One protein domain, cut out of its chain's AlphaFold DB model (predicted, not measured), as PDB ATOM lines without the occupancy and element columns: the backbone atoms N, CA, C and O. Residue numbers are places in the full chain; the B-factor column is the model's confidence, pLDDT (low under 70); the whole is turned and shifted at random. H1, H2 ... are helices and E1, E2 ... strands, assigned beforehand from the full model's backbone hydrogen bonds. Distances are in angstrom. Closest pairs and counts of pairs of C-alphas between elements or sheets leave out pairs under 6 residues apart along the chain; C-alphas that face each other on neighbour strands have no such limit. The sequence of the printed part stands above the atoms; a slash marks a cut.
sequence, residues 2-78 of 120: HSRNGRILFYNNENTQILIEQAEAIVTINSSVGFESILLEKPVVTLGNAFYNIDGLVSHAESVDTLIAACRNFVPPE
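This is residues 2 to 78 of the 120 residues of an uncharacterized protein of Oleibacter sp (UniProt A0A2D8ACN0). With little regular structure, a tiny parallel sheet, E1 beside E2, forms the core between H2 and H3, H1 sits beside H2, and residues 3 to 9 stick out. The 77 printed residues run H1, E1, H2, E2, H3, of mixed class with under half in named elements. The whole is compact, radius of gyration of the C-alphas 12.6 A, spanning 35 by 27 by 21 A.

Find C-alpha 16 at (170.142, 126.253, 115.991), where H1 runs to 22, 10.0 A. Then come E1, 26 to 28, 6.4 A; H2, 32 to 39, 10.9 A; E2, 44 to 46, 6.5 A; and H3, 64 to 70, 9.9 A, ending at (149.557, 118.759, 114.468).

E1, H2 and E2 form a strand-helix-strand unit, parallel strands joined through a helix, with a right-handed crossover. Look at N 28 and O 45, 2.9 A. H1 and H2 only just touch, with 3 pairs of C-alphas within 8 A, closest Ile 20 and Ser 37, 6.2 A. H2 and H3 are apart. In H1, H2 and H3 every O i to N i+4 pair is within hydrogen-bond range.

The printed part has no cut; the E2 to H3 link is long, 17 residues. Residues 2 to 3 are under pLDDT 70.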
ATOM      1  N   HIS A   2     170.217 110.074 127.756       55.62
ATOM      2  CA  HIS A   2     170.683 110.033 126.369       55.62
ATOM      3  C   HIS A   2     170.945 108.578 125.916       55.62
ATOM      4  O   HIS A   2     171.310 107.739 126.745       55.62
ATOM      5  N   SER A   3     170.700 108.284 124.634       64.88
ATOM      6  CA  SER A   3     170.996 107.002 123.952       64.88
ATOM      7  C   SER A   3     170.031 105.821 124.147       64.88
ATOM      8  O   SER A   3     170.321 104.725 123.679       64.88
ATOM      9  N   ARG A   4     168.863 105.998 124.785       80.19
ATOM     10  CA  ARG A   4     167.868 104.905 124.924       80.19
ATOM     11  C   ARG A   4     167.102 104.574 123.638       80.19
ATOM     12  O   ARG A   4     166.520 103.500 123.541       80.19
ATOM     13  N   ASN A   5     167.077 105.491 122.675       86.62
ATOM     14  CA  ASN A   5     166.397 105.324 121.395       86.62
ATOM     15  C   ASN A   5     167.204 106.046 120.313       86.62
ATOM     16  O   ASN A   5     167.407 107.253 120.418       86.62
ATOM     17  N   GLY A   6     167.638 105.322 119.278       89.00
ATOM     18  CA  GLY A   6     168.457 105.869 118.187       89.00
ATOM     19  C   GLY A   6     167.760 106.942 117.342       89.00
ATOM     20  O   GLY A   6     168.423 107.630 116.577       89.00
ATOM     21  N   ARG A   7     166.442 107.116 117.496       92.00
ATOM     22  CA  ARG A   7     165.667 108.188 116.850       92.00
ATOM     23  C   ARG A   7     165.691 109.515 117.617       92.00
ATOM     24  O   ARG A   7     165.156 110.494 117.117       92.00
ATOM     25  N   ILE A   8     166.254 109.547 118.828       92.31
ATOM     26  CA  ILE A   8     166.345 110.760 119.650       92.31
ATOM     27  C   ILE A   8     167.805 111.193 119.697       92.31
ATOM     28  O   ILE A   8     168.636 110.552 120.345       92.31
ATOM     29  N   LEU A   9     168.094 112.296 119.019       91.69
ATOM     30  CA  LEU A   9     169.413 112.914 118.976       91.69
ATOM     31  C   LEU A   9     169.415 114.151 119.874       91.69
ATOM     32  O   LEU A   9     168.449 114.909 119.898       91.69
ATOM     33  N   PHE A  10     170.495 114.337 120.629       91.81
ATOM     34  CA  PHE A  10     170.682 115.494 121.501       91.81
ATOM     35  C   PHE A  10     171.815 116.350 120.941       91.81
ATOM     36  O   PHE A  10     172.946 115.878 120.849       91.81
ATOM     37  N   TYR A  11     171.506 117.599 120.603       91.38
ATOM     38  CA  TYR A  11     172.469 118.590 120.128       91.38
ATOM     39  C   TYR A  11     172.607 119.692 121.179       91.38
ATOM     40  O   TYR A  11     171.609 120.290 121.566       91.38
ATOM     41  N   ASN A  12     173.833 119.945 121.646       89.94
ATOM     42  CA  ASN A  12     174.112 120.957 122.680       89.94
ATOM     43  C   ASN A  12     174.973 122.127 122.179       89.94
ATOM     44  O   ASN A  12     174.949 123.191 122.783       89.94
ATOM     45  N   ASN A  13     175.731 121.926 121.096       91.12
ATOM     46  CA  ASN A  13     176.698 122.898 120.572       91.12
ATOM     47  C   ASN A  13     176.480 123.198 119.080       91.12
ATOM     48  O   ASN A  13     177.333 123.818 118.453       91.12
ATOM     49  N   GLU A  14     175.385 122.704 118.504       90.88
ATOM     50  CA  GLU A  14     175.089 122.907 117.089       90.88
ATOM     51  C   GLU A  14     174.440 124.271 116.871       90.88
ATOM     52  O   GLU A  14     173.756 124.792 117.756       90.88
ATOM     53  N   ASN A  15     174.628 124.843 115.684       93.75
ATOM     54  CA  ASN A  15     173.928 126.066 115.329       93.75
ATOM     55  C   ASN A  15     172.425 125.775 115.174       93.75
ATOM     56  O   ASN A  15     172.013 125.017 114.294       93.75
ATOM     57  N   THR A  16     171.602 126.411 116.007       94.81
ATOM     58  CA  THR A  16     170.142 126.253 115.991       94.81
ATOM     59  C   THR A  16     169.532 126.534 114.620       94.81
ATOM     60  O   THR A  16     168.619 125.821 114.217       94.81
ATOM     61  N   GLN A  17     170.055 127.509 113.868       95.75
ATOM     62  CA  GLN A  17     169.564 127.814 112.523       95.75
ATOM     63  C   GLN A  17     169.710 126.610 111.584       95.75
ATOM     64  O   GLN A  17     168.764 126.276 110.878       95.75
ATOM     65  N   ILE A  18     170.851 125.910 111.632       96.25
ATOM     66  CA  ILE A  18     171.087 124.706 110.819       96.25
ATOM     67  C   ILE A  18     170.063 123.626 111.177       96.25
ATOM     68  O   ILE A  18     169.486 122.994 110.291       96.25
ATOM     69  N   LEU A  19     169.789 123.447 112.474       96.50
ATOM     70  CA  LEU A  19     168.782 122.492 112.941       96.50
ATOM     71  C   LEU A  19     167.377 122.850 112.434       96.50
ATOM     72  O   LEU A  19     166.651 121.958 112.002       96.50
ATOM     73  N   ILE A  20     167.000 124.132 112.452       97.75
ATOM     74  CA  ILE A  20     165.702 124.608 111.948       97.75
ATOM     75  C   ILE A  20     165.589 124.380 110.436       97.75
ATOM     76  O   ILE A  20     164.595 123.832 109.961       97.75
ATOM     77  N   GLU A  21     166.605 124.772 109.667       96.94
ATOM     78  CA  GLU A  21     166.617 124.651 108.205       96.94
ATOM     79  C   GLU A  21     166.517 123.192 107.742       96.94
ATOM     80  O   GLU A  21     165.837 122.902 106.752       96.94
ATOM     81  N   GLN A  22     167.137 122.266 108.477       96.25
ATOM     82  CA  GLN A  22     167.097 120.831 108.185       96.25
ATOM     83  C   GLN A  22     165.876 120.112 108.774       96.25
ATOM     84  O   GLN A  22     165.582 118.985 108.369       96.25
ATOM     85  N   ALA A  23     165.154 120.735 109.706       97.06
ATOM     86  CA  ALA A  23     163.948 120.160 110.279       97.06
ATOM     87  C   ALA A  23     162.764 120.224 109.302       97.06
ATOM     88  O   ALA A  23     162.586 121.183 108.541       97.06
ATOM     89  N   GLU A  24     161.920 119.195 109.371       97.50
ATOM     90  CA  GLU A  24     160.605 119.176 108.722       97.50
ATOM     91  C   GLU A  24     159.623 120.107 109.449       97.50
ATOM     92  O   GLU A  24     158.855 120.825 108.814       97.50
ATOM     93  N   ALA A  25     159.693 120.134 110.783       98.06
ATOM     94  CA  ALA A  25     158.896 120.995 111.643       98.06
ATOM     95  C   ALA A  25     159.552 121.164 113.016       98.06
ATOM     96  O   ALA A  25     160.401 120.368 113.428       98.06
ATOM     97  N   ILE A  26     159.124 122.198 113.739       98.38
ATOM     98  CA  ILE A  26     159.647 122.555 115.053       98.38
ATOM     99  C   ILE A  26     158.533 122.408 116.080       98.38
ATOM    100  O   ILE A  26     157.467 122.993 115.936       98.38
ATOM    101  N   VAL A  27     158.791 121.653 117.146       98.25
ATOM    102  CA  VAL A  27     157.903 121.573 118.310       98.25
ATOM    103  C   VAL A  27     158.597 122.252 119.478       98.25
ATOM    104  O   VAL A  27     159.727 121.908 119.824       98.25
ATOM    105  N   THR A  28     157.937 123.229 120.087       98.06
ATOM    106  CA  THR A  28     158.503 124.028 121.178       98.06
ATOM    107  C   THR A  28     157.444 124.341 122.224       98.06
ATOM    108  O   THR A  28     156.256 124.352 121.926       98.06
ATOM    109  N   ILE A  29     157.850 124.618 123.462       97.75
ATOM    110  CA  ILE A  29     156.909 125.095 124.483       97.75
ATOM    111  C   ILE A  29     156.565 126.558 124.183       97.75
ATOM    112  O   ILE A  29     155.459 126.857 123.748       97.75
ATOM    113  N   ASN A  30     157.529 127.456 124.359       97.12
ATOM    114  CA  ASN A  30     157.393 128.898 124.131       97.12
ATOM    115  C   ASN A  30     158.757 129.565 123.839       97.12
ATOM    116  O   ASN A  30     158.981 130.723 124.181       97.12
ATOM    117  N   SER A  31     159.702 128.807 123.271       97.31
ATOM    118  CA  SER A  31     161.074 129.273 123.019       97.31
ATOM    119  C   SER A  31     161.157 130.222 121.822       97.31
ATOM    120  O   SER A  31     160.450 130.016 120.837       97.31
ATOM    121  N   SER A  32     162.108 131.167 121.833       96.00
ATOM    122  CA  SER A  32     162.419 132.030 120.678       96.00
ATOM    123  C   SER A  32     162.711 131.242 119.402       96.00
ATOM    124  O   SER A  32     162.402 131.721 118.319       96.00
ATOM    125  N   VAL A  33     163.193 130.001 119.525       97.44
ATOM    126  CA  VAL A  33     163.410 129.077 118.402       97.44
ATOM    127  C   VAL A  33     162.146 128.898 117.555       97.44
ATOM    128  O   VAL A  33     162.237 128.766 116.337       97.44
ATOM    129  N   GLY A  34     160.953 128.934 118.166       97.94
ATOM    130  CA  GLY A  34     159.695 128.909 117.417       97.94
ATOM    131  C   GLY A  34     159.506 130.161 116.559       97.94
ATOM    132  O   GLY A  34     159.114 130.056 115.403       97.94
ATOM    133  N   PHE A  35     159.861 131.334 117.080       97.56
ATOM    134  CA  PHE A  35     159.843 132.579 116.312       97.56
ATOM    135  C   PHE A  35     160.910 132.605 115.206       97.56
ATOM    136  O   PHE A  35     160.607 132.954 114.067       97.56
ATOM    137  N   GLU A  36     162.132 132.158 115.499       97.69
ATOM    138  CA  GLU A  36     163.202 131.994 114.502       97.69
ATOM    139  C   GLU A  36     162.764 131.062 113.359       97.69
ATOM    140  O   GLU A  36     163.046 131.313 112.190       97.69
ATOM    141  N   SER A  37     161.989 130.028 113.681       98.31
ATOM    142  CA  SER A  37     161.426 129.096 112.700       98.31
ATOM    143  C   SER A  37     160.352 129.727 111.811       98.31
ATOM    144  O   SER A  37     160.305 129.428 110.620       98.31
ATOM    145  N   ILE A  38     159.537 130.639 112.353       98.06
ATOM    146  CA  ILE A  38     158.576 131.426 111.565       98.06
ATOM    147  C   ILE A  38     159.317 132.282 110.532       98.06
ATOM    148  O   ILE A  38     158.895 132.319 109.376       98.06
ATOM    149  N   LEU A  39     160.433 132.928 110.907       96.75
ATOM    150  CA  LEU A  39     161.266 133.715 109.978       96.75
ATOM    151  C   LEU A  39     161.786 132.868 108.807       96.75
ATOM    152  O   LEU A  39     161.877 133.363 107.686       96.75
ATOM    153  N   LEU A  40     162.086 131.595 109.070       97.31
ATOM    154  CA  LEU A  40     162.585 130.620 108.096       97.31
ATOM    155  C   LEU A  40     161.468 129.837 107.385       97.31
ATOM    156  O   LEU A  40     161.738 128.831 106.731       97.31
ATOM    157  N   GLU A  41     160.218 130.291 107.511       97.69
ATOM    158  CA  GLU A  41     159.031 129.697 106.881       97.69
ATOM    159  C   GLU A  41     158.779 128.227 107.265       97.69
ATOM    160  O   GLU A  41     158.115 127.483 106.540       97.69
ATOM    161  N   LYS A  42     159.298 127.788 108.416       98.44
ATOM    162  CA  LYS A  42     159.147 126.411 108.883       98.44
ATOM    163  C   LYS A  42     157.833 126.215 109.638       98.44
ATOM    164  O   LYS A  42     157.433 127.102 110.390       98.44
ATOM    165  N   PRO A  43     157.181 125.046 109.510       98.50
ATOM    166  CA  PRO A  43     156.066 124.679 110.372       98.50
ATOM    167  C   PRO A  43     156.474 124.654 111.847       98.50
ATOM    168  O   PRO A  43     157.500 124.071 112.211       98.50
ATOM    169  N   VAL A  44     155.640 125.247 112.701       98.69
ATOM    170  CA  VAL A  44     155.873 125.313 114.149       98.69
ATOM    171  C   VAL A  44     154.644 124.824 114.900       98.69
ATOM    172  O   VAL A  44     153.523 125.250 114.625       98.69
ATOM    173  N   VAL A  45     154.873 123.965 115.889       98.62
ATOM    174  CA  VAL A  45     153.891 123.548 116.887       98.62
ATOM    175  C   VAL A  45     154.306 124.106 118.243       98.62
ATOM    176  O   VAL A  45     155.422 123.855 118.709       98.62
ATOM    177  N   THR A  46     153.419 124.856 118.890       98.56
ATOM    178  CA  THR A  46     153.659 125.419 120.224       98.56
ATOM    179  C   THR A  46     152.848 124.685 121.281       98.56
ATOM    180  O   THR A  46     151.677 124.391 121.066       98.56
ATOM    181  N   LEU A  47     153.456 124.402 122.433       98.38
ATOM    182  CA  LEU A  47     152.804 123.688 123.545       98.38
ATOM    183  C   LEU A  47     152.450 124.598 124.725       98.38
ATOM    184  O   LEU A  47     151.678 124.222 125.600       98.38
ATOM    185  N   GLY A  48     153.071 125.772 124.799       96.69
ATOM    186  CA  GLY A  48     152.866 126.757 125.851       96.69
ATOM    187  C   GLY A  48     152.377 128.086 125.293       96.69
ATOM    188  O   GLY A  48     152.144 128.242 124.094       96.69
ATOM    189  N   ASN A  49     152.246 129.065 126.183       97.12
ATOM    190  CA  ASN A  49     151.846 130.408 125.791       97.12
ATOM    191  C   ASN A  49     153.028 131.148 125.150       97.12
ATOM    192  O   ASN A  49     153.996 131.495 125.834       97.12
ATOM    193  N   ALA A  50     152.939 131.380 123.844       97.12
ATOM    194  CA  ALA A  50     153.889 132.168 123.078       97.12
ATOM    195  C   ALA A  50     153.159 133.337 122.412       97.12
ATOM    196  O   ALA A  50     152.052 133.177 121.907       97.12
ATOM    197  N   PHE A  51     153.793 134.510 122.360       95.81
ATOM    198  CA  PHE A  51     153.181 135.716 121.780       95.81
ATOM    199  C   PHE A  51     152.873 135.586 120.276       95.81
ATOM    200  O   PHE A  51     152.141 136.398 119.722       95.81
ATOM    201  N   TYR A  52     153.442 134.571 119.624       97.19
ATOM    202  CA  TYR A  52     153.236 134.228 118.220       97.19
ATOM    203  C   TYR A  52     152.262 133.046 118.025       97.19
ATOM    204  O   TYR A  52     152.205 132.487 116.931       97.19
ATOM    205  N   ASN A  53     151.489 132.660 119.053       97.75
ATOM    206  CA  ASN A  53     150.373 131.709 118.946       97.75
ATOM    207  C   ASN A  53     149.199 132.335 118.182       97.75
ATOM    208  O   ASN A  53     148.179 132.697 118.761       97.75
ATOM    209  N   ILE A  54     149.382 132.509 116.878       97.69
ATOM    210  CA  ILE A  54     148.408 133.114 115.977       97.69
ATOM    211  C   ILE A  54     147.992 132.047 114.968       97.69
ATOM    212  O   ILE A  54     148.851 131.419 114.340       97.69
ATOM    213  N   ASP A  55     146.684 131.857 114.807       97.31
ATOM    214  CA  ASP A  55     146.125 130.957 113.800       97.31
ATOM    215  C   ASP A  55     146.635 131.339 112.407       97.31
ATOM    216  O   ASP A  55     146.624 132.508 112.030       97.31
ATOM    217  N   GLY A  56     147.121 130.348 111.658       97.25
ATOM    218  CA  GLY A  56     147.763 130.550 110.356       97.25
ATOM    219  C   GLY A  56     149.260 130.876 110.432       97.25
ATOM    220  O   GLY A  56     149.935 130.848 109.407       97.25
ATOM    221  N   LEU A  57     149.816 131.148 111.618       98.06
ATOM    222  CA  LEU A  57     151.260 131.340 111.811       98.06
ATOM    223  C   LEU A  57     151.925 130.096 112.408       98.06
ATOM    224  O   LEU A  57     152.997 129.688 111.964       98.06
ATOM    225  N   VAL A  58     151.277 129.490 113.404       98.50
ATOM    226  CA  VAL A  58     151.720 128.260 114.072       98.50
ATOM    227  C   VAL A  58     150.523 127.366 114.386       98.50
ATOM    228  O   VAL A  58     149.383 127.821 114.411       98.50
ATOM    229  N   SER A  59     150.778 126.092 114.678       98.31
ATOM    230  CA  SER A  59     149.780 125.196 115.272       98.31
ATOM    231  C   SER A  59     149.923 125.202 116.795       98.31
ATOM    232  O   SER A  59     150.894 124.661 117.324       98.31
ATOM    233  N   HIS A  60     148.976 125.797 117.519       98.12
ATOM    234  CA  HIS A  60     148.990 125.748 118.982       98.12
ATOM    235  C   HIS A  60     148.333 124.458 119.496       98.12
ATOM    236  O   HIS A  60     147.177 124.173 119.191       98.12
ATOM    237  N   ALA A  61     149.078 123.663 120.262       98.06
ATOM    238  CA  ALA A  61     148.636 122.385 120.803       98.06
ATOM    239  C   ALA A  61     148.571 122.424 122.336       98.06
ATOM    240  O   ALA A  61     149.585 122.336 123.024       98.06
ATOM    241  N   GLU A  62     147.354 122.499 122.870       96.44
ATOM    242  CA  GLU A  62     147.084 122.550 124.318       96.44
ATOM    243  C   GLU A  62     146.936 121.165 124.974       96.44
ATOM    244  O   GLU A  62     146.761 121.047 126.187       96.44
ATOM    245  N   SER A  63     146.977 120.088 124.185       97.56
ATOM    246  CA  SER A  63     146.823 118.721 124.672       97.56
ATOM    247  C   SER A  63     147.671 117.738 123.869       97.56
ATOM    248  O   SER A  63     148.190 118.037 122.794       97.56
ATOM    249  N   VAL A  64     147.806 116.519 124.394       97.69
ATOM    250  CA  VAL A  64     148.493 115.429 123.685       97.69
ATOM    251  C   VAL A  64     147.787 115.105 122.367       97.69
ATOM    252  O   VAL A  64     148.455 114.870 121.363       97.69
ATOM    253  N   ASP A  65     146.454 115.138 122.340       98.12
ATOM    254  CA  ASP A  65     145.681 114.836 121.135       98.12
ATOM    255  C   ASP A  65     145.869 115.906 120.054       98.12
ATOM    256  O   ASP A  65     146.075 115.566 118.886       98.12
ATOM    257  N   THR A  66     145.867 117.190 120.429       97.44
ATOM    258  CA  THR A  66     146.106 118.287 119.477       97.44
ATOM    259  C   THR A  66     147.554 118.312 118.996       97.44
ATOM    260  O   THR A  66     147.791 118.553 117.813       97.44
ATOM    261  N   LEU A  67     148.520 117.948 119.848       97.94
ATOM    262  CA  LEU A  67     149.915 117.758 119.442       97.94
ATOM    263  C   LEU A  67     150.051 116.620 118.423       97.94
ATOM    264  O   LEU A  67     150.663 116.801 117.373       97.94
ATOM    265  N   ILE A  68     149.463 115.454 118.700       97.94
ATOM    266  CA  ILE A  68     149.496 114.316 117.772       97.94
ATOM    267  C   ILE A  68     148.843 114.695 116.439       97.94
ATOM    268  O   ILE A  68     149.359 114.321 115.387       97.94
ATOM    269  N   ALA A  69     147.728 115.430 116.465       97.06
ATOM    270  CA  ALA A  69     147.074 115.913 115.255       97.06
ATOM    271  C   ALA A  69     147.984 116.861 114.453       97.06
ATOM    272  O   ALA A  69     148.162 116.644 113.254       97.06
ATOM    273  N   ALA A  70     148.621 117.835 115.109       96.88
ATOM    274  CA  ALA A  70     149.557 118.759 114.468       96.88
ATOM    275  C   ALA A  70     150.785 118.036 113.881       96.88
ATOM    276  O   ALA A  70     151.218 118.341 112.774       96.88
ATOM    277  N   CYS A  71     151.303 117.010 114.565       95.94
ATOM    278  CA  CYS A  71     152.423 116.200 114.074       95.94
ATOM    279  C   CYS A  71     152.080 115.270 112.901       95.94
ATOM    280  O   CYS A  71     152.987 114.679 112.316       95.94
ATOM    281  N   ARG A  72     150.799 115.093 112.557       96.88
ATOM    282  CA  ARG A  72     150.385 114.309 111.380       96.88
ATOM    283  C   ARG A  72     150.345 115.135 110.101       96.88
ATOM    284  O   ARG A  72     150.389 114.552 109.022       96.88
ATOM    285  N   ASN A  73     150.214 116.453 110.217       95.69
ATOM    286  CA  ASN A  73     150.167 117.358 109.081       95.69
ATOM    287  C   ASN A  73     150.750 118.712 109.483       95.69
ATOM    288  O   ASN A  73     150.052 119.561 110.036       95.69
ATOM    289  N   PHE A  74     152.035 118.895 109.202       97.38
ATOM    290  CA  PHE A  74     152.724 120.140 109.489       97.38
ATOM    291  C   PHE A  74     152.279 121.237 108.524       97.38
ATOM    292  O   PHE A  74     152.390 121.092 107.307       97.38
ATOM    293  N   VAL A  75     151.793 122.346 109.078       97.25
ATOM    294  CA  VAL A  75     151.335 123.503 108.305       97.25
ATOM    295  C   VAL A  75     152.360 124.632 108.458       97.25
ATOM    296  O   VAL A  75     152.610 125.060 109.589       97.25
ATOM    297  N   PRO A  76     152.997 125.094 107.365       97.56
ATOM    298  CA  PRO A  76     153.886 126.250 107.412       97.56
ATOM    299  C   PRO A  76     153.089 127.547 107.630       97.56
ATOM    300  O   PRO A  76     151.891 127.583 107.341       97.56
ATOM    301  N   PRO A  77     153.740 128.625 108.099       98.19
ATOM    302  CA  PRO A  77     153.082 129.912 108.281       98.19
ATOM    303  C   PRO A  77     152.545 130.462 106.954       98.19
ATOM    304  O   PRO A  77     153.249 130.487 105.941       98.19
ATOM    305  N   GLU A  78     151.318 130.975 106.970       98.50
ATOM    306  CA  GLU A  78     150.712 131.664 105.834       98.50
ATOM    307  C   GLU A  78     151.548 132.887 105.446       98.50
ATOM    308  O   GLU A  78     151.763 133.791 106.257       98.50
TER     309      GLU A  78